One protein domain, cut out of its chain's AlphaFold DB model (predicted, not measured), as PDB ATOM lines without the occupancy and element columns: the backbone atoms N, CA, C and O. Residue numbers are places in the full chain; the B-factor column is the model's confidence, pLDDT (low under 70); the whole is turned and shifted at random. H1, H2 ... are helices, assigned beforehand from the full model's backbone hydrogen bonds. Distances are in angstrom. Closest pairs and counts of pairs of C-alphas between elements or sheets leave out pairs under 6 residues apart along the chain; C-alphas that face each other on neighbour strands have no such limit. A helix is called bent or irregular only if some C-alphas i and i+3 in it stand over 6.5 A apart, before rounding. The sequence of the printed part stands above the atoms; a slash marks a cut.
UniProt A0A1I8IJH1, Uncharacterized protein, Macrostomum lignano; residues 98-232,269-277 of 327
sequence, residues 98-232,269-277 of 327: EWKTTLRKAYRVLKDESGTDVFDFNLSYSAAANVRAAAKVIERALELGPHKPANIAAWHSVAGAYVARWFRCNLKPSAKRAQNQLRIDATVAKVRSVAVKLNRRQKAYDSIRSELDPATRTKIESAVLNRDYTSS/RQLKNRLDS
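What this domain is: This is residues 98 to 232 and 269 to 277 of the 327 residues of an uncharacterized protein of Macrostomum lignano (UniProt A0A1I8IJH1). A long rod has one long helix, H3, as its shaft and a cluster of helices at each end: at one end H2 packs on the arm H3a and H1 packs on H2, and at the other the short H4 and H5 gather near the far part of H3b. Between the clusters, residues 177 to 189 of H3 stand free. The printed part has 144 residues with five named helices, H1 to H5 in chain order, and no named strand; the class is all helix. It is extended, with a radius of gyration of the C-alphas of 28.3 A and spans of 89 by 26 by 21 A.

Where its parts are: H1, residues 98 to 114, begins at C-alpha 98 (32.668, 8.493, -67.013) and is 24.4 A long. H2, residues 128 to 143, is 22.9 A long. H3, residues 152 to 208, was assigned as one helix by its hydrogen bonds but is bent: C-alphas 169 and 172 are 7.0 A apart. Its arms are H3a, residues 152 to 169, 25.1 A, and H3b, residues 172 to 208, 54.7 A, at a shallow tilt of 25 degrees. H4, residues 214 to 224, is neither bent nor irregular, but only just: C-alphas 221 and 224 are 6.1 A apart. H5, residues 269 to 277, ends at C-alpha 277 (34.660, -20.339, -9.446).

How they stand to each other: H1 and H2 touch, closest at the C-alphas of Ala 106 and Ala 141, 5.1 A, at a steep tilt of 65 degrees. Residues 134 to 138 of H2 touch H3a, closest at the C-alphas of Ala 134 and Val 163, 6.7 A. H5 touches residues 200 to 205 of H3b, about perpendicular at 85 degrees, with the C-alphas of Ala 204 and Leu 275 closest at 5.6 A. H4 and H5 only just touch, with 3 pairs of C-alphas within 8 A, the closest those of Val 224 and Lys 272 at 6.8 A. H3b and H4 are near each other. In H1, H2, H3a, H3b, H4 and H5 every O i to N i+4 pair is within hydrogen-bond range.

The domain as a whole: The C-alphas farthest apart, those of Ala 150 and Asp 213, are 89.3 A apart. Residues 233 to 268 are not printed, and C-alphas 232 and 269 are 10.6 A apart across this cut. The link from H1 to H2 is long, 13 residues. Residues 227 to 232 have pLDDT under 70.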
ATOM      1  N   GLU A  98      34.115   8.429 -67.237       92.94
ATOM      2  CA  GLU A  98      32.668   8.493 -67.013       92.94
ATOM      3  C   GLU A  98      31.979   7.138 -67.266       92.94
ATOM      4  O   GLU A  98      31.165   6.666 -66.471       92.94
ATOM      5  N   TRP A  99      32.367   6.431 -68.328       92.81
ATOM      6  CA  TRP A  99      31.862   5.078 -68.575       92.81
ATOM      7  C   TRP A  99      32.420   4.059 -67.572       92.81
ATOM      8  O   TRP A  99      31.697   3.161 -67.136       92.81
ATOM      9  N   LYS A 100      33.673   4.221 -67.120       94.38
ATOM     10  CA  LYS A 100      34.253   3.400 -66.041       94.38
ATOM     11  C   LYS A 100      33.491   3.578 -64.720       94.38
ATOM     12  O   LYS A 100      33.227   2.589 -64.037       94.38
ATOM     13  N   THR A 101      33.145   4.808 -64.329       95.44
ATOM     14  CA  THR A 101      32.350   5.063 -63.111       95.44
ATOM     15  C   THR A 101      30.931   4.521 -63.251       95.44
ATOM     16  O   THR A 101      30.433   3.907 -62.306       95.44
ATOM     17  N   THR A 102      30.324   4.659 -64.430       96.00
ATOM     18  CA  THR A 102      28.997   4.106 -64.740       96.00
ATOM     19  C   THR A 102      28.978   2.581 -64.631       96.00
ATOM     20  O   THR A 102      28.106   2.043 -63.956       96.00
ATOM     21  N   LEU A 103      29.978   1.868 -65.166       96.50
ATOM     22  CA  LEU A 103      30.089   0.406 -65.020       96.50
ATOM     23  C   LEU A 103      30.204  -0.031 -63.554       96.50
ATOM     24  O   LEU A 103      29.549  -0.982 -63.128       96.50
ATOM     25  N   ARG A 104      30.998   0.686 -62.748       96.19
ATOM     26  CA  ARG A 104      31.098   0.407 -61.304       96.19
ATOM     27  C   ARG A 104      29.778   0.672 -60.580       96.19
ATOM     28  O   ARG A 104      29.422  -0.078 -59.674       96.19
ATOM     29  N   LYS A 105      29.052   1.724 -60.971       96.50
ATOM     30  CA  LYS A 105      27.722   2.036 -60.435       96.50
ATOM     31  C   LYS A 105      26.715   0.945 -60.802       96.50
ATOM     32  O   LYS A 105      26.024   0.477 -59.908       96.50
ATOM     33  N   ALA A 106      26.693   0.504 -62.058       96.81
ATOM     34  CA  ALA A 106      25.837  -0.580 -62.533       96.81
ATOM     35  C   ALA A 106      26.074  -1.883 -61.758       96.81
ATOM     36  O   ALA A 106      25.121  -2.506 -61.306       96.81
ATOM     37  N   TYR A 107      27.338  -2.246 -61.514       96.69
ATOM     38  CA  TYR A 107      27.669  -3.397 -60.672       96.69
ATOM     39  C   TYR A 107      27.132  -3.265 -59.237       96.69
ATOM     40  O   TYR A 107      26.583  -4.230 -58.719       96.69
ATOM     41  N   ARG A 108      27.266  -2.092 -58.596       95.69
ATOM     42  CA  ARG A 108      26.731  -1.877 -57.237       95.69
ATOM     43  C   ARG A 108      25.214  -2.002 -57.199       95.69
ATOM     44  O   ARG A 108      24.709  -2.728 -56.363       95.69
ATOM     45  N   VAL A 109      24.520  -1.374 -58.149       96.12
ATOM     46  CA  VAL A 109      23.057  -1.469 -58.262       96.12
ATOM     47  C   VAL A 109      22.621  -2.927 -58.403       96.12
ATOM     48  O   VAL A 109      21.761  -3.373 -57.655       96.12
ATOM     49  N   LEU A 110      23.265  -3.694 -59.287       95.69
ATOM     50  CA  LEU A 110      22.960  -5.117 -59.450       95.69
ATOM     51  C   LEU A 110      23.235  -5.922 -58.176       95.69
ATOM     52  O   LEU A 110      22.450  -6.795 -57.832       95.69
ATOM     53  N   LYS A 111      24.333  -5.625 -57.473       94.44
ATOM     54  CA  LYS A 111      24.677  -6.276 -56.204       94.44
ATOM     55  C   LYS A 111      23.630  -5.994 -55.123       94.44
ATOM     56  O   LYS A 111      23.243  -6.915 -54.409       94.44
ATOM     57  N   ASP A 112      23.169  -4.750 -55.027       93.69
ATOM     58  CA  ASP A 112      22.164  -4.325 -54.053       93.69
ATOM     59  C   ASP A 112      20.784  -4.935 -54.376       93.69
ATOM     60  O   ASP A 112      20.078  -5.366 -53.470       93.69
ATOM     61  N   GLU A 113      20.426  -5.044 -55.664       93.19
ATOM     62  CA  GLU A 113      19.186  -5.682 -56.135       93.19
ATOM     63  C   GLU A 113      19.161  -7.199 -55.857       93.19
ATOM     64  O   GLU A 113      18.125  -7.732 -55.462       93.19
ATOM     65  N   SER A 114      20.283  -7.908 -56.045       89.19
ATOM     66  CA  SER A 114      20.354  -9.355 -55.789       89.19
ATOM     67  C   SER A 114      20.629  -9.729 -54.331       89.19
ATOM     68  O   SER A 114      20.452 -10.887 -53.963       89.19
ATOM     69  N   GLY A 115      21.129  -8.802 -53.510       88.25
ATOM     70  CA  GLY A 115      21.579  -9.065 -52.135       88.25
ATOM     71  C   GLY A 115      22.851  -9.926 -52.025       88.25
ATOM     72  O   GLY A 115      23.409 -10.073 -50.939       88.25
ATOM     73  N   THR A 116      23.339 -10.474 -53.138       89.62
ATOM     74  CA  THR A 116      24.563 -11.278 -53.242       89.62
ATOM     75  C   THR A 116      25.525 -10.696 -54.275       89.62
ATOM     76  O   THR A 116      25.159  -9.839 -55.081       89.62
ATOM     77  N   ASP A 117      26.771 -11.174 -54.287       91.12
ATOM     78  CA  ASP A 117      27.738 -10.773 -55.309       91.12
ATOM     79  C   ASP A 117      27.280 -11.179 -56.721       91.12
ATOM     80  O   ASP A 117      26.873 -12.312 -56.967       91.12
ATOM     81  N   VAL A 118      27.373 -10.235 -57.666       93.94
ATOM     82  CA  VAL A 118      26.962 -10.435 -59.072       93.94
ATOM     83  C   VAL A 118      27.882 -11.419 -59.804       93.94
ATOM     84  O   VAL A 118      27.449 -12.117 -60.718       93.94
ATOM     85  N   PHE A 119      29.161 -11.455 -59.422       95.50
ATOM     86  CA  PHE A 119      30.149 -12.385 -59.962       95.50
ATOM     87  C   PHE A 119      30.416 -13.514 -58.973       95.50
ATOM     88  O   PHE A 119      30.474 -13.287 -57.767       95.50
ATOM     89  N   ASP A 120      30.713 -14.695 -59.502       93.62
ATOM     90  CA  ASP A 120      31.273 -15.788 -58.720       93.62
ATOM     91  C   ASP A 120      32.799 -15.629 -58.641       93.62
ATOM     92  O   ASP A 120      33.536 -15.856 -59.610       93.62
ATOM     93  N   PHE A 121      33.289 -15.215 -57.471       94.06
ATOM     94  CA  PHE A 121      34.715 -14.985 -57.244       94.06
ATOM     95  C   PHE A 121      35.541 -16.267 -57.093       94.06
ATOM     96  O   PHE A 121      36.771 -16.196 -57.216       94.06
ATOM     97  N   ASN A 122      34.909 -17.430 -56.915       92.31
ATOM     98  CA  ASN A 122      35.610 -18.714 -56.906       92.31
ATOM     99  C   ASN A 122      36.070 -19.083 -58.320       92.31
ATOM    100  O   ASN A 122      37.184 -19.570 -58.516       92.31
ATOM    101  N   LEU A 123      35.288 -18.714 -59.335       93.25
ATOM    102  CA  LEU A 123      35.579 -19.008 -60.735       93.25
ATOM    103  C   LEU A 123      36.500 -17.971 -61.402       93.25
ATOM    104  O   LEU A 123      36.745 -16.865 -60.904       93.25
ATOM    105  N   SER A 124      37.072 -18.340 -62.549       93.44
ATOM    106  CA  SER A 124      37.804 -17.414 -63.421       93.44
ATOM    107  C   SER A 124      36.837 -16.489 -64.173       93.44
ATOM    108  O   SER A 124      35.640 -16.755 -64.269       93.44
ATOM    109  N   TYR A 125      37.349 -15.393 -64.747       93.44
ATOM    110  CA  TYR A 125      36.517 -14.494 -65.559       93.44
ATOM    111  C   TYR A 125      35.943 -15.187 -66.807       93.44
ATOM    112  O   TYR A 125      34.844 -14.861 -67.237       93.44
ATOM    113  N   SER A 126      36.675 -16.147 -67.383       94.69
ATOM    114  CA  SER A 126      36.266 -16.876 -68.589       94.69
ATOM    115  C   SER A 126      35.141 -17.887 -68.352       94.69
ATOM    116  O   SER A 126      34.580 -18.398 -69.318       94.69
ATOM    117  N   ALA A 127      34.791 -18.180 -67.096       95.25
ATOM    118  CA  ALA A 127      33.678 -19.062 -66.783       95.25
ATOM    119  C   ALA A 127      32.350 -18.475 -67.287       95.25
ATOM    120  O   ALA A 127      32.090 -17.279 -67.146       95.25
ATOM    121  N   ALA A 128      31.468 -19.330 -67.810       95.69
ATOM    122  CA  ALA A 128      30.205 -18.898 -68.411       95.69
ATOM    123  C   ALA A 128      29.331 -18.063 -67.453       95.69
ATOM    124  O   ALA A 128      28.676 -17.117 -67.886       95.69
ATOM    125  N   ALA A 129      29.346 -18.370 -66.151       95.00
ATOM    126  CA  ALA A 129      28.650 -17.581 -65.133       95.00
ATOM    127  C   ALA A 129      29.167 -16.132 -65.071       95.00
ATOM    128  O   ALA A 129      28.378 -15.194 -65.160       95.00
ATOM    129  N   ASN A 130      30.489 -15.949 -65.016       96.19
ATOM    130  CA  ASN A 130      31.118 -14.632 -64.922       96.19
ATOM    131  C   ASN A 130      31.044 -13.839 -66.230       96.19
ATOM    132  O   ASN A 130      30.884 -12.622 -66.192       96.19
ATOM    133  N   VAL A 131      31.073 -14.506 -67.386       96.12
ATOM    134  CA  VAL A 131      30.836 -13.846 -68.679       96.12
ATOM    135  C   VAL A 131      29.402 -13.312 -68.767       96.12
ATOM    136  O   VAL A 131      29.203 -12.165 -69.165       96.12
ATOM    137  N   ARG A 132      28.400 -14.092 -68.336       96.12
ATOM    138  CA  ARG A 132      27.002 -13.622 -68.275       96.12
ATOM    139  C   ARG A 132      26.821 -12.494 -67.262       96.12
ATOM    140  O   ARG A 132      26.118 -11.532 -67.550       96.12
ATOM    141  N   ALA A 133      27.462 -12.586 -66.097       96.12
ATOM    142  CA  ALA A 133      27.457 -11.518 -65.102       96.12
ATOM    143  C   ALA A 133      28.060 -10.218 -65.662       96.12
ATOM    144  O   ALA A 133      27.479  -9.148 -65.501       96.12
ATOM    145  N   ALA A 134      29.177 -10.310 -66.390       96.69
ATOM    146  CA  ALA A 134      29.781  -9.161 -67.057       96.69
ATOM    147  C   ALA A 134      28.845  -8.544 -68.105       96.69
ATOM    148  O   ALA A 134      28.709  -7.324 -68.133       96.69
ATOM    149  N   ALA A 135      28.168  -9.366 -68.914       96.25
ATOM    150  CA  ALA A 135      27.183  -8.884 -69.883       96.25
ATOM    151  C   ALA A 135      26.054  -8.101 -69.194       96.25
ATOM    152  O   ALA A 135      25.786  -6.969 -69.583       96.25
ATOM    153  N   LYS A 136      25.498  -8.622 -68.091       96.12
ATOM    154  CA  LYS A 136      24.484  -7.910 -67.290       96.12
ATOM    155  C   LYS A 136      24.985  -6.565 -66.765       96.12
ATOM    156  O   LYS A 136      24.261  -5.578 -66.816       96.12
ATOM    157  N   VAL A 137      26.225  -6.503 -66.271       96.88
ATOM    158  CA  VAL A 137      26.830  -5.242 -65.802       96.88
ATOM    159  C   VAL A 137      26.963  -4.235 -66.946       96.88
ATOM    160  O   VAL A 137      26.716  -3.048 -66.744       96.88
ATOM    161  N   ILE A 138      27.345  -4.692 -68.140       96.00
ATOM    162  CA  ILE A 138      27.508  -3.841 -69.325       96.00
ATOM    163  C   ILE A 138      26.151  -3.336 -69.831       96.00
ATOM    164  O   ILE A 138      26.013  -2.141 -70.086       96.00
ATOM    165  N   GLU A 139      25.146  -4.207 -69.921       95.44
ATOM    166  CA  GLU A 139      23.773  -3.841 -70.294       95.44
ATOM    167  C   GLU A 139      23.187  -2.829 -69.306       95.44
ATOM    168  O   GLU A 139      22.742  -1.753 -69.705       95.44
ATOM    169  N   ARG A 140      23.309  -3.097 -68.001       96.00
ATOM    170  CA  ARG A 140      22.850  -2.178 -66.955       96.00
ATOM    171  C   ARG A 140      23.585  -0.839 -66.994       96.00
ATOM    172  O   ARG A 140      23.003   0.200 -66.693       96.00
ATOM    173  N   ALA A 141      24.858  -0.826 -67.378       95.81
ATOM    174  CA  ALA A 141      25.597   0.418 -67.549       95.81
ATOM    175  C   ALA A 141      25.096   1.243 -68.740       95.81
ATOM    176  O   ALA A 141      25.113   2.465 -68.643       95.81
ATOM    177  N   LEU A 142      24.625   0.615 -69.822       93.75
ATOM    178  CA  LEU A 142      24.002   1.333 -70.939       93.75
ATOM    179  C   LEU A 142      22.677   1.985 -70.533       93.75
ATOM    180  O   LEU A 142      22.397   3.094 -70.976       93.75
ATOM    181  N   GLU A 143      21.892   1.332 -69.676       93.62
ATOM    182  CA  GLU A 143      20.645   1.895 -69.135       93.62
ATOM    183  C   GLU A 143      20.895   3.083 -68.198       93.62
ATOM    184  O   GLU A 143      20.153   4.061 -68.214       93.62
ATOM    185  N   LEU A 144      21.944   2.998 -67.375       93.19
ATOM    186  CA  LEU A 144      22.326   4.044 -66.419       93.19
ATOM    187  C   LEU A 144      23.227   5.127 -67.030       93.19
ATOM    188  O   LEU A 144      23.612   6.067 -66.329       93.19
ATOM    189  N   GLY A 145      23.623   4.953 -68.290       88.62
ATOM    190  CA  GLY A 145      24.602   5.787 -68.964       88.62
ATOM    191  C   GLY A 145      24.113   7.223 -69.160       88.62
ATOM    192  O   GLY A 145      22.931   7.444 -69.420       88.62
ATOM    193  N   PRO A 146      25.013   8.218 -69.085       79.31
ATOM    194  CA  PRO A 146      24.658   9.624 -69.285       79.31
ATOM    195  C   PRO A 146      24.253   9.926 -70.734       79.31
ATOM    196  O   PRO A 146      23.484  10.844 -70.998       79.31
ATOM    197  N   HIS A 147      24.775   9.148 -71.679       86.00
ATOM    198  CA  HIS A 147      24.465   9.235 -73.099       86.00
ATOM    199  C   HIS A 147      24.564   7.846 -73.734       86.00
ATOM    200  O   HIS A 147      25.169   6.935 -73.175       86.00
ATOM    201  N   LYS A 148      23.998   7.674 -74.930       86.12
ATOM    202  CA  LYS A 148      24.183   6.447 -75.712       86.12
ATOM    203  C   LYS A 148      25.520   6.520 -76.466       86.12
ATOM    204  O   LYS A 148      25.767   7.538 -77.116       86.12
ATOM    205  N   PRO A 149      26.386   5.489 -76.418       87.50
ATOM    206  CA  PRO A 149      27.643   5.503 -77.160       87.50
ATOM    207  C   PRO A 149      27.399   5.630 -78.668       87.50
ATOM    208  O   PRO A 149      26.520   4.958 -79.209       87.50
ATOM    209  N   ALA A 150      28.218   6.431 -79.355       84.44
ATOM    210  CA  ALA A 150      28.109   6.625 -80.803       84.44
ATOM    211  C   ALA A 150      28.314   5.319 -81.597       84.44
ATOM    212  O   ALA A 150      27.624   5.075 -82.582       84.44
ATOM    213  N   ASN A 151      29.226   4.451 -81.142       88.50
ATOM    214  CA  ASN A 151      29.414   3.104 -81.681       88.50
ATOM    215  C   ASN A 151      29.294   2.071 -80.556       88.50
ATOM    216  O   ASN A 151      30.226   1.866 -79.775       88.50
ATOM    217  N   ILE A 152      28.137   1.412 -80.492       89.12
ATOM    218  CA  ILE A 152      27.804   0.452 -79.434       89.12
ATOM    219  C   ILE A 152      28.722  -0.774 -79.486       89.12
ATOM    220  O   ILE A 152      29.189  -1.219 -78.446       89.12
ATOM    221  N   ALA A 153      29.018  -1.305 -80.676       89.62
ATOM    222  CA  ALA A 153      29.829  -2.515 -80.817       89.62
ATOM    223  C   ALA A 153      31.282  -2.284 -80.371       89.62
ATOM    224  O   ALA A 153      31.834  -3.067 -79.594       89.62
ATOM    225  N   ALA A 154      31.882  -1.170 -80.802       88.81
ATOM    226  CA  ALA A 154      33.224  -0.786 -80.372       88.81
ATOM    227  C   ALA A 154      33.266  -0.506 -78.863       88.81
ATOM    228  O   ALA A 154      34.148  -1.003 -78.163       88.81
ATOM    229  N   TRP A 155      32.273   0.224 -78.346       92.56
ATOM    230  CA  TRP A 155      32.158   0.500 -76.916       92.56
ATOM    231  C   TRP A 155      32.019  -0.786 -76.095       92.56
ATOM    232  O   TRP A 155      32.715  -0.938 -75.096       92.56
ATOM    233  N   HIS A 156      31.203  -1.744 -76.540       92.94
ATOM    234  CA  HIS A 156      30.991  -3.016 -75.848       92.94
ATOM    235  C   HIS A 156      32.283  -3.839 -75.753       92.94
ATOM    236  O   HIS A 156      32.563  -4.438 -74.716       92.94
ATOM    237  N   SER A 157      33.108  -3.836 -76.805       92.00
ATOM    238  CA  SER A 157      34.424  -4.488 -76.790       92.00
ATOM    239  C   SER A 157      35.349  -3.876 -75.728       92.00
ATOM    240  O   SER A 157      35.899  -4.583 -74.879       92.00
ATOM    241  N   VAL A 158      35.454  -2.543 -75.704       93.06
ATOM    242  CA  VAL A 158      36.307  -1.820 -74.748       93.06
ATOM    243  C   VAL A 158      35.763  -1.931 -73.314       93.06
ATOM    244  O   VAL A 158      36.535  -2.118 -72.369       93.06
ATOM    245  N   ALA A 159      34.442  -1.886 -73.134       93.69
ATOM    246  CA  ALA A 159      33.774  -2.098 -71.852       93.69
ATOM    247  C   ALA A 159      34.011  -3.519 -71.326       93.69
ATOM    248  O   ALA A 159      34.386  -3.687 -70.166       93.69
ATOM    249  N   GLY A 160      33.893  -4.535 -72.184       94.06
ATOM    250  CA  GLY A 160      34.205  -5.923 -71.847       94.06
ATOM    251  C   GLY A 160      35.659  -6.104 -71.406       94.06
ATOM    252  O   GLY A 160      35.919  -6.715 -70.368       94.06
ATOM    253  N   ALA A 161      36.610  -5.511 -72.133       93.81
ATOM    254  CA  ALA A 161      38.024  -5.529 -71.757       93.81
ATOM    255  C   ALA A 161      38.271  -4.850 -70.398       93.81
ATOM    256  O   ALA A 161      39.020  -5.371 -69.561       93.81
ATOM    257  N   TYR A 162      37.607  -3.718 -70.147       95.00
ATOM    258  CA  TYR A 162      37.679  -3.015 -68.872       95.00
ATOM    259  C   TYR A 162      37.106  -3.850 -67.720       95.00
ATOM    260  O   TYR A 162      37.794  -4.026 -66.716       95.00
ATOM    261  N   VAL A 163      35.897  -4.406 -67.858       95.62
ATOM    262  CA  VAL A 163      35.258  -5.235 -66.819       95.62
ATOM    263  C   VAL A 163      36.108  -6.470 -66.521       95.62
ATOM    264  O   VAL A 163      36.341  -6.784 -65.355       95.62
ATOM    265  N   ALA A 164      36.675  -7.111 -67.546       94.81
ATOM    266  CA  ALA A 164      37.574  -8.248 -67.373       94.81
ATOM    267  C   ALA A 164      38.845  -7.895 -66.583       94.81
ATOM    268  O   ALA A 164      39.317  -8.694 -65.766       94.81
ATOM    269  N   ARG A 165      39.425  -6.713 -66.833       95.06
ATOM    270  CA  ARG A 165      40.584  -6.202 -66.087       95.06
ATOM    271  C   ARG A 165      40.189  -5.819 -64.663       95.06
ATOM    272  O   ARG A 165      40.877  -6.179 -63.713       95.06
ATOM    273  N   TRP A 166      39.065  -5.132 -64.503       95.25
ATOM    274  CA  TRP A 166      38.554  -4.702 -63.208       95.25
ATOM    275  C   TRP A 166      38.222  -5.895 -62.303       95.25
ATOM    276  O   TRP A 166      38.621  -5.897 -61.138       95.25
ATOM    277  N   PHE A 167      37.621  -6.954 -62.850       95.38
ATOM    278  CA  PHE A 167      37.384  -8.209 -62.139       95.38
ATOM    279  C   PHE A 167      38.684  -8.818 -61.599       95.38
ATOM    280  O   PHE A 167      38.786  -9.110 -60.407       95.38
ATOM    281  N   ARG A 168      39.697  -8.965 -62.463       94.19
ATOM    282  CA  ARG A 168      40.980  -9.602 -62.123       94.19
ATOM    283  C   ARG A 168      41.818  -8.786 -61.145       94.19
ATOM    284  O   ARG A 168      42.410  -9.359 -60.239       94.19
ATOM    285  N   CYS A 169      41.875  -7.470 -61.328       92.75
ATOM    286  CA  CYS A 169      42.778  -6.608 -60.568       92.75
ATOM    287  C   CYS A 169      42.141  -6.017 -59.305       92.75
ATOM    288  O   CYS A 169      42.866  -5.645 -58.390       92.75
ATOM    289  N   ASN A 170      40.808  -5.906 -59.243       93.12
ATOM    290  CA  ASN A 170      40.126  -5.214 -58.147       93.12
ATOM    291  C   ASN A 170      39.093  -6.103 -57.457       93.12
ATOM    292  O   ASN A 170      39.263  -6.392 -56.278       93.12
ATOM    293  N   LEU A 171      38.054  -6.561 -58.169       93.25
ATOM    294  CA  LEU A 171      36.927  -7.248 -57.523       93.25
ATOM    295  C   LEU A 171      37.345  -8.570 -56.868       93.25
ATOM    296  O   LEU A 171      37.167  -8.733 -55.666       93.25
ATOM    297  N   LYS A 172      37.958  -9.488 -57.628       92.19
ATOM    298  CA  LYS A 172      38.349 -10.807 -57.108       92.19
ATOM    299  C   LYS A 172      39.408 -10.711 -55.995       92.19
ATOM    300  O   LYS A 172      39.219 -11.351 -54.962       92.19
ATOM    301  N   PRO A 173      40.482  -9.904 -56.121       92.44
ATOM    302  CA  PRO A 173      41.409  -9.685 -55.014       92.44
ATOM    303  C   PRO A 173      40.745  -9.057 -53.788       92.44
ATOM    304  O   PRO A 173      41.033  -9.472 -52.672       92.44
ATOM    305  N   SER A 174      39.845  -8.086 -53.973       90.31
ATOM    306  CA  SER A 174      39.119  -7.463 -52.863       90.31
ATOM    307  C   SER A 174      38.235  -8.469 -52.130       90.31
ATOM    308  O   SER A 174      38.243  -8.488 -50.904       90.31
ATOM    309  N   ALA A 175      37.517  -9.324 -52.861       89.25
ATOM    310  CA  ALA A 175      36.695 -10.379 -52.276       89.25
ATOM    311  C   ALA A 175      37.546 -11.381 -51.478       89.25
ATOM    312  O   ALA A 175      37.232 -11.682 -50.331       89.25
ATOM    313  N   LYS A 176      38.689 -11.810 -52.033       89.56
ATOM    314  CA  LYS A 176      39.641 -12.679 -51.321       89.56
ATOM    315  C   LYS A 176      40.205 -12.026 -50.058       89.56
ATOM    316  O   LYS A 176      40.318 -12.687 -49.032       89.56
ATOM    317  N   ARG A 177      40.550 -10.734 -50.111       88.62
ATOM    318  CA  ARG A 177      41.012  -9.994 -48.924       88.62
ATOM    319  C   ARG A 177      39.925  -9.910 -47.862       88.62
ATOM    320  O   ARG A 177      40.234 -10.148 -46.706       88.62
ATOM    321  N   ALA A 178      38.680  -9.627 -48.241       87.94
ATOM    322  CA  ALA A 178      37.563  -9.589 -47.299       87.94
ATOM    323  C   ALA A 178      37.359 -10.948 -46.609       87.94
ATOM    324  O   ALA A 178      37.233 -11.006 -45.391       87.94
ATOM    325  N   GLN A 179      37.420 -12.048 -47.365       85.56
ATOM    326  CA  GLN A 179      37.337 -13.398 -46.806       85.56
ATOM    327  C   GLN A 179      38.500 -13.708 -45.850       85.56
ATOM    328  O   GLN A 179      38.283 -14.241 -44.764       85.56
ATOM    329  N   ASN A 180      39.731 -13.348 -46.220       85.31
ATOM    330  CA  ASN A 180      40.894 -13.526 -45.349       85.31
ATOM    331  C   ASN A 180      40.817 -12.650 -44.095       85.31
ATOM    332  O   ASN A 180      41.204 -13.105 -43.023       85.31
ATOM    333  N   GLN A 181      40.286 -11.433 -44.208       85.50
ATOM    334  CA  GLN A 181      40.115 -10.536 -43.069       85.50
ATOM    335  C   GLN A 181      39.174 -11.142 -42.030       85.50
ATOM    336  O   GLN A 181      39.526 -11.174 -40.861       85.50
ATOM    337  N   LEU A 182      38.048 -11.728 -42.450       83.25
ATOM    338  CA  LEU A 182      37.135 -12.420 -41.533       83.25
ATOM    339  C   LEU A 182      37.822 -13.568 -40.779       83.25
ATOM    340  O   LEU A 182      37.573 -13.766 -39.592       83.25
ATOM    341  N   ARG A 183      38.718 -14.308 -41.449       82.38
ATOM    342  CA  ARG A 183      39.514 -15.367 -40.807       82.38
ATOM    343  C   ARG A 183      40.482 -14.791 -39.774       82.38
ATOM    344  O   ARG A 183      40.591 -15.342 -38.686       82.38
ATOM    345  N   ILE A 184      41.167 -13.696 -40.102       82.50
ATOM    346  CA  ILE A 184      42.094 -13.014 -39.188       82.50
ATOM    347  C   ILE A 184      41.338 -12.432 -37.990       82.50
ATOM    348  O   ILE A 184      41.763 -12.594 -36.853       82.50
ATOM    349  N   ASP A 185      40.192 -11.798 -38.214       82.94
ATOM    350  CA  ASP A 185      39.386 -11.227 -37.137       82.94
ATOM    351  C   ASP A 185      38.902 -12.324 -36.179       82.94
ATOM    352  O   ASP A 185      38.943 -12.145 -34.959       82.94
ATOM    353  N   ALA A 186      38.528 -13.493 -36.712       81.44
ATOM    354  CA  ALA A 186      38.176 -14.661 -35.911       81.44
ATOM    355  C   ALA A 186      39.365 -15.183 -35.082       81.44
ATOM    356  O   ALA A 186      39.213 -15.435 -33.884       81.44
ATOM    357  N   THR A 187      40.562 -15.303 -35.669       80.50
ATOM    358  CA  THR A 187      41.751 -15.750 -34.920       80.50
ATOM    359  C   THR A 187      42.164 -14.737 -33.856       80.50
ATOM    360  O   THR A 187      42.452 -15.121 -32.723       80.50
ATOM    361  N   VAL A 188      42.121 -13.440 -34.164       82.38
ATOM    362  CA  VAL A 188      42.392 -12.361 -33.205       82.38
ATOM    363  C   VAL A 188      41.374 -12.379 -32.064       82.38
ATOM    364  O   VAL A 188      41.763 -12.273 -30.899       82.38
ATOM    365  N   ALA A 189      40.083 -12.559 -32.358       82.06
ATOM    366  CA  ALA A 189      39.045 -12.689 -31.338       82.06
ATOM    367  C   ALA A 189      39.295 -13.899 -30.422       82.06
ATOM    368  O   ALA A 189      39.225 -13.759 -29.196       82.06
ATOM    369  N   LYS A 190      39.675 -15.053 -30.989       80.00
ATOM    370  CA  LYS A 190      40.058 -16.251 -30.222       80.00
ATOM    371  C   LYS A 190      41.248 -15.962 -29.307       80.00
ATOM    372  O   LYS A 190      41.134 -16.155 -28.097       80.00
ATOM    373  N   VAL A 191      42.345 -15.412 -29.832       81.19
ATOM    374  CA  VAL A 191      43.540 -15.069 -29.036       81.19
ATOM    375  C   VAL A 191      43.203 -14.100 -27.898       81.19
ATOM    376  O   VAL A 191      43.631 -14.313 -26.763       81.19
ATOM    377  N   ARG A 192      42.385 -13.072 -28.162       83.00
ATOM    378  CA  ARG A 192      41.920 -12.135 -27.126       83.00
ATOM    379  C   ARG A 192      41.109 -12.841 -26.042       83.00
ATOM    380  O   ARG A 192      41.347 -12.610 -24.861       83.00
ATOM    381  N   SER A 193      40.185 -13.725 -26.417       81.50
ATOM    382  CA  SER A 193      39.372 -14.479 -25.453       81.50
ATOM    383  C   SER A 193      40.221 -15.362 -24.528       81.50
ATOM    384  O   SER A 193      39.972 -15.413 -23.322       81.50
ATOM    385  N   VAL A 194      41.259 -16.003 -25.075       81.06
ATOM    386  CA  VAL A 194      42.209 -16.836 -24.327       81.06
ATOM    387  C   VAL A 194      43.000 -15.971 -23.348       81.06
ATOM    388  O   VAL A 194      43.074 -16.300 -22.165       81.06
ATOM    389  N   ALA A 195      43.503 -14.821 -23.802       82.19
ATOM    390  CA  ALA A 195      44.215 -13.872 -22.950       82.19
ATOM    391  C   ALA A 195      43.344 -13.360 -21.784       82.19
ATOM    392  O   ALA A 195      43.808 -13.308 -20.647       82.19
ATOM    393  N   VAL A 196      42.064 -13.057 -22.029       84.00
ATOM    394  CA  VAL A 196      41.119 -12.633 -20.978       84.00
ATOM    395  C   VAL A 196      40.876 -13.746 -19.953       84.00
ATOM    396  O   VAL A 196      40.885 -13.480 -18.750       84.00
ATOM    397  N   LYS A 197      40.683 -14.997 -20.398       81.75
ATOM    398  CA  LYS A 197      40.525 -16.152 -19.493       81.75
ATOM    399  C   LYS A 197      41.778 -16.373 -18.649       81.75
ATOM    400  O   LYS A 197      41.665 -16.598 -17.446       81.75
ATOM    401  N   LEU A 198      42.957 -16.283 -19.261       84.12
ATOM    402  CA  LEU A 198      44.228 -16.415 -18.559       84.12
ATOM    403  C   LEU A 198      44.397 -15.318 -17.503       84.12
ATOM    404  O   LEU A 198      44.656 -15.639 -16.350       84.12
ATOM    405  N   ASN A 199      44.154 -14.054 -17.858       84.94
ATOM    406  CA  ASN A 199      44.239 -12.935 -16.918       84.94
ATOM    407  C   ASN A 199      43.275 -13.111 -15.732       84.94
ATOM    408  O   ASN A 199      43.648 -12.914 -14.579       84.94
ATOM    409  N   ARG A 200      42.044 -13.565 -16.000       82.94
ATOM    410  CA  ARG A 200      41.064 -13.888 -14.955       82.94
ATOM    411  C   ARG A 200      41.579 -14.975 -14.004       82.94
ATOM    412  O   ARG A 200      41.417 -14.842 -12.794       82.94
ATOM    413  N   ARG A 201      42.188 -16.036 -14.537       84.00
ATOM    414  CA  ARG A 201      42.744 -17.144 -13.741       84.00
ATOM    415  C   ARG A 201      43.993 -16.742 -12.964       84.00
ATOM    416  O   ARG A 201      44.136 -17.194 -11.838       84.00
ATOM    417  N   GLN A 202      44.840 -15.878 -13.525       87.19
ATOM    418  CA  GLN A 202      45.983 -15.282 -12.826       87.19
ATOM    419  C   GLN A 202      45.503 -14.484 -11.609       87.19
ATOM    420  O   GLN A 202      45.874 -14.816 -10.490       87.19
ATOM    421  N   LYS A 203      44.539 -13.571 -11.791       86.62
ATOM    422  CA  LYS A 203      43.938 -12.809 -10.681       86.62
ATOM    423  C   LYS A 203      43.289 -13.699  -9.617       86.62
ATOM    424  O   LYS A 203      43.426 -13.451  -8.423       86.62
ATOM    425  N   ALA A 204      42.566 -14.737 -10.040       85.69
ATOM    426  CA  ALA A 204      41.970 -15.692  -9.109       85.69
ATOM    427  C   ALA A 204      43.037 -16.473  -8.339       85.69
ATOM    428  O   ALA A 204      42.892 -16.673  -7.135       85.69
ATOM    429  N   TYR A 205      44.114 -16.881  -9.007       86.81
ATOM    430  CA  TYR A 205      45.224 -17.560  -8.359       86.81
ATOM    431  C   TYR A 205      45.903 -16.661  -7.331       86.81
ATOM    432  O   TYR A 205      46.082 -17.107  -6.204       86.81
ATOM    433  N   ASP A 206      46.180 -15.401  -7.667       87.94
ATOM    434  CA  ASP A 206      46.795 -14.442  -6.744       87.94
ATOM    435  C   ASP A 206      45.966 -14.274  -5.462       87.94
ATOM    436  O   ASP A 206      46.529 -14.221  -4.370       87.94
ATOM    437  N   SER A 207      44.630 -14.312  -5.566       87.38
ATOM    438  CA  SER A 207      43.737 -14.221  -4.401       87.38
ATOM    439  C   SER A 207      43.776 -15.439  -3.468       87.38
ATOM    440  O   SER A 207      43.645 -15.278  -2.259       87.38
ATOM    441  N   ILE A 208      43.984 -16.649  -4.002       85.88
ATOM    442  CA  ILE A 208      44.026 -17.897  -3.213       85.88
ATOM    443  C   ILE A 208      45.454 -18.399  -2.977       85.88
ATOM    444  O   ILE A 208      45.657 -19.452  -2.369       85.88
ATOM    445  N   ARG A 209      46.460 -17.671  -3.481       87.38
ATOM    446  CA  ARG A 209      47.863 -18.092  -3.497       87.38
ATOM    447  C   ARG A 209      48.351 -18.429  -2.096       87.38
ATOM    448  O   ARG A 209      49.010 -19.448  -1.927       87.38
ATOM    449  N   SER A 210      48.012 -17.613  -1.101       84.25
ATOM    450  CA  SER A 210      48.419 -17.779   0.300       84.25
ATOM    451  C   SER A 210      47.805 -19.008   0.981       84.25
ATOM    452  O   SER A 210      48.448 -19.603   1.842       84.25
ATOM    453  N   GLU A 211      46.611 -19.429   0.562       87.12
ATOM    454  CA  GLU A 211      45.838 -20.518   1.177       87.12
ATOM    455  C   GLU A 211      46.173 -21.903   0.609       87.12
ATOM    456  O   GLU A 211      45.836 -22.929   1.199       87.12
ATOM    457  N   LEU A 212      46.813 -21.955  -0.561       84.81
ATOM    458  CA  LEU A 212      47.104 -23.212  -1.246       84.81
ATOM    459  C   LEU A 212      48.364 -23.903  -0.722       84.81
ATOM    460  O   LEU A 212      49.348 -23.247  -0.385       84.81
ATOM    461  N   ASP A 213      48.361 -25.234  -0.755       89.50
ATOM    462  CA  ASP A 213      49.530 -26.071  -0.469       89.50
ATOM    463  C   ASP A 213      50.638 -25.863  -1.529       89.50
ATOM    464  O   ASP A 213      50.321 -25.757  -2.722       89.50
ATOM    465  N   PRO A 214      51.931 -25.820  -1.156       85.50
ATOM    466  CA  PRO A 214      53.040 -25.621  -2.091       85.50
ATOM    467  C   PRO A 214      53.054 -26.580  -3.290       85.50
ATOM    468  O   PRO A 214      53.376 -26.137  -4.391       85.50
ATOM    469  N   ALA A 215      52.651 -27.850  -3.148       83.88
ATOM    470  CA  ALA A 215      52.606 -28.768  -4.290       83.88
ATOM    471  C   ALA A 215      51.504 -28.376  -5.289       83.88
ATOM    472  O   ALA A 215      51.688 -28.466  -6.506       83.88
ATOM    473  N   THR A 216      50.367 -27.885  -4.788       82.31
ATOM    474  CA  THR A 216      49.276 -27.378  -5.636       82.31
ATOM    475  C   THR A 216      49.632 -26.060  -6.319       82.31
ATOM    476  O   THR A 216      49.257 -25.863  -7.473       82.31
ATOM    477  N   ARG A 217      50.418 -25.191  -5.666       85.12
ATOM    478  CA  ARG A 217      50.914 -23.937  -6.261       85.12
ATOM    479  C   ARG A 217      51.775 -24.213  -7.489       85.12
ATOM    480  O   ARG A 217      51.459 -23.700  -8.557       85.12
ATOM    481  N   THR A 218      52.764 -25.097  -7.365       83.69
ATOM    482  CA  THR A 218      53.636 -25.475  -8.485       83.69
ATOM    483  C   THR A 218      52.837 -26.075  -9.642       83.69
ATOM    484  O   THR A 218      53.105 -25.765 -10.801       83.69
ATOM    485  N   LYS A 219      51.813 -26.892  -9.356       81.94
ATOM    486  CA  LYS A 219      50.908 -27.434 -10.385       81.94
ATOM    487  C   LYS A 219      50.102 -26.333 -11.095       81.94
ATOM    488  O   LYS A 219      49.975 -26.379 -12.314       81.94
ATOM    489  N   ILE A 220      49.577 -25.337 -10.375       81.50
ATOM    490  CA  ILE A 220      48.845 -24.216 -10.994       81.50
ATOM    491  C   ILE A 220      49.771 -23.376 -11.876       81.50
ATOM    492  O   ILE A 220      49.432 -23.112 -13.030       81.50
ATOM    493  N   GLU A 221      50.933 -22.983 -11.356       82.69
ATOM    494  CA  GLU A 221      51.889 -22.127 -12.068       82.69
ATOM    495  C   GLU A 221      52.439 -22.814 -13.327       82.69
ATOM    496  O   GLU A 221      52.519 -22.192 -14.382       82.69
ATOM    497  N   SER A 222      52.746 -24.113 -13.251       77.94
ATOM    498  CA  SER A 222      53.324 -24.861 -14.380       77.94
ATOM    499  C   SER A 222      52.305 -25.385 -15.398       77.94
ATOM    500  O   SER A 222      52.654 -25.529 -16.568       77.94
ATOM    501  N   ALA A 223      51.062 -25.680 -15.000       73.00
ATOM    502  CA  ALA A 223      50.095 -26.345 -15.884       73.00
ATOM    503  C   ALA A 223      48.827 -25.527 -16.177       73.00
ATOM    504  O   ALA A 223      48.218 -25.710 -17.228       73.00
ATOM    505  N   VAL A 224      48.397 -24.630 -15.283       72.38
ATOM    506  CA  VAL A 224      47.107 -23.919 -15.414       72.38
ATOM    507  C   VAL A 224      47.269 -22.468 -15.865       72.38
ATOM    508  O   VAL A 224      46.433 -21.972 -16.623       72.38
ATOM    509  N   LEU A 225      48.346 -21.797 -15.450       76.81
ATOM    510  CA  LEU A 225      48.642 -20.398 -15.788       76.81
ATOM    511  C   LEU A 225      49.502 -20.237 -17.050       76.81
ATOM    512  O   LEU A 225      50.158 -19.214 -17.223       76.81
ATOM    513  N   ASN A 226      49.460 -21.213 -17.957       72.12
ATOM    514  CA  ASN A 226      50.159 -21.155 -19.237       72.12
ATOM    515  C   ASN A 226      49.196 -20.932 -20.406       72.12
ATOM    516  O   ASN A 226      48.057 -21.415 -20.416       72.12
ATOM    517  N   ARG A 227      49.668 -20.189 -21.417       58.12
ATOM    518  CA  ARG A 227      48.879 -19.798 -22.597       58.12
ATOM    519  C   ARG A 227      48.308 -21.007 -23.339       58.12
ATOM    520  O   ARG A 227      47.140 -20.980 -23.716       58.12
ATOM    521  N   ASP A 228      49.086 -22.080 -23.426       58.12
ATOM    522  CA  ASP A 228      48.726 -23.312 -24.135       58.12
ATOM    523  C   ASP A 228      47.614 -24.124 -23.437       58.12
ATOM    524  O   ASP A 228      47.044 -25.029 -24.036       58.12
ATOM    525  N   TYR A 229      47.240 -23.788 -22.191       52.25
ATOM    526  CA  TYR A 229      46.313 -24.583 -21.366       52.25
ATOM    527  C   TYR A 229      45.016 -23.858 -20.963       52.25
ATOM    528  O   TYR A 229      44.167 -24.420 -20.256       52.25
ATOM    529  N   THR A 230      44.816 -22.621 -21.432       50.94
ATOM    530  CA  THR A 230      43.575 -21.848 -21.211       50.94
ATOM    531  C   THR A 230      42.594 -21.889 -22.389       50.94
ATOM    532  O   THR A 230      41.446 -21.456 -22.242       50.94
ATOM    533  N   SER A 231      42.996 -22.489 -23.512       46.97
ATOM    534  CA  SER A 231      42.117 -22.809 -24.638       46.97
ATOM    535  C   SER A 231      41.347 -24.098 -24.339       46.97
ATOM    536  O   SER A 231      41.872 -25.196 -24.439       46.97
ATOM    537  N   SER A 232      40.089 -23.961 -23.925       46.44
ATOM    538  CA  SER A 232      39.111 -25.060 -23.893       46.44
ATOM    539  C   SER A 232      38.437 -25.249 -25.266       46.44
ATOM    540  O   SER A 232      37.339 -25.786 -25.320       46.44
ATOM    541  N   ARG A 269      41.308 -30.441 -14.330       75.56
ATOM    542  CA  ARG A 269      39.936 -29.977 -14.562       75.56
ATOM    543  C   ARG A 269      39.340 -29.369 -13.294       75.56
ATOM    544  O   ARG A 269      38.793 -28.266 -13.339       75.56
ATOM    545  N   GLN A 270      39.509 -30.037 -12.156       80.75
ATOM    546  CA  GLN A 270      39.072 -29.526 -10.854       80.75
ATOM    547  C   GLN A 270      39.781 -28.218 -10.485       80.75
ATOM    548  O   GLN A 270      39.146 -27.275 -10.014       80.75
ATOM    549  N   LEU A 271      41.081 -28.126 -10.761       80.25
ATOM    550  CA  LEU A 271      41.892 -26.944 -10.480       80.25
ATOM    551  C   LEU A 271      41.467 -25.723 -11.314       80.25
ATOM    552  O   LEU A 271      41.311 -24.628 -10.771       80.25
ATOM    553  N   LYS A 272      41.201 -25.922 -12.613       80.31
ATOM    554  CA  LYS A 272      40.630 -24.890 -13.497       80.31
ATOM    555  C   LYS A 272      39.255 -24.440 -13.002       80.31
ATOM    556  O   LYS A 272      39.036 -23.242 -12.844       80.31
ATOM    557  N   ASN A 273      38.368 -25.385 -12.680       81.88
ATOM    558  CA  ASN A 273      37.029 -25.084 -12.165       81.88
ATOM    559  C   ASN A 273      37.076 -24.300 -10.849       81.88
ATOM    560  O   ASN A 273      36.264 -23.398 -10.645       81.88
ATOM    561  N   ARG A 274      38.037 -24.600  -9.967       83.81
ATOM    562  CA  ARG A 274      38.237 -23.859  -8.717       83.81
ATOM    563  C   ARG A 274      38.628 -22.406  -8.985       83.81
ATOM    564  O   ARG A 274      38.003 -21.512  -8.421       83.81
ATOM    565  N   LEU A 275      39.599 -22.156  -9.867       84.31
ATOM    566  CA  LEU A 275      39.997 -20.791 -10.240       84.31
ATOM    567  C   LEU A 275      38.865 -20.029 -10.935       84.31
ATOM    568  O   LEU A 275      38.628 -18.865 -10.622       84.31
ATOM    569  N   ASP A 276      38.134 -20.687 -11.834       84.12
ATOM    570  CA  ASP A 276      36.998 -20.078 -12.527       84.12
ATOM    571  C   ASP A 276      35.847 -19.762 -11.550       84.12
ATOM    572  O   ASP A 276      35.197 -18.726 -11.690       84.12
ATOM    573  N   SER A 277      35.644 -20.587 -10.514       85.62
ATOM    574  CA  SER A 277      34.660 -20.339  -9.446       85.62
ATOM    575  C   SER A 277      35.050 -19.154  -8.565       85.62
ATOM    576  O   SER A 277      34.216 -18.296  -8.287       85.62
TER     577      SER A 277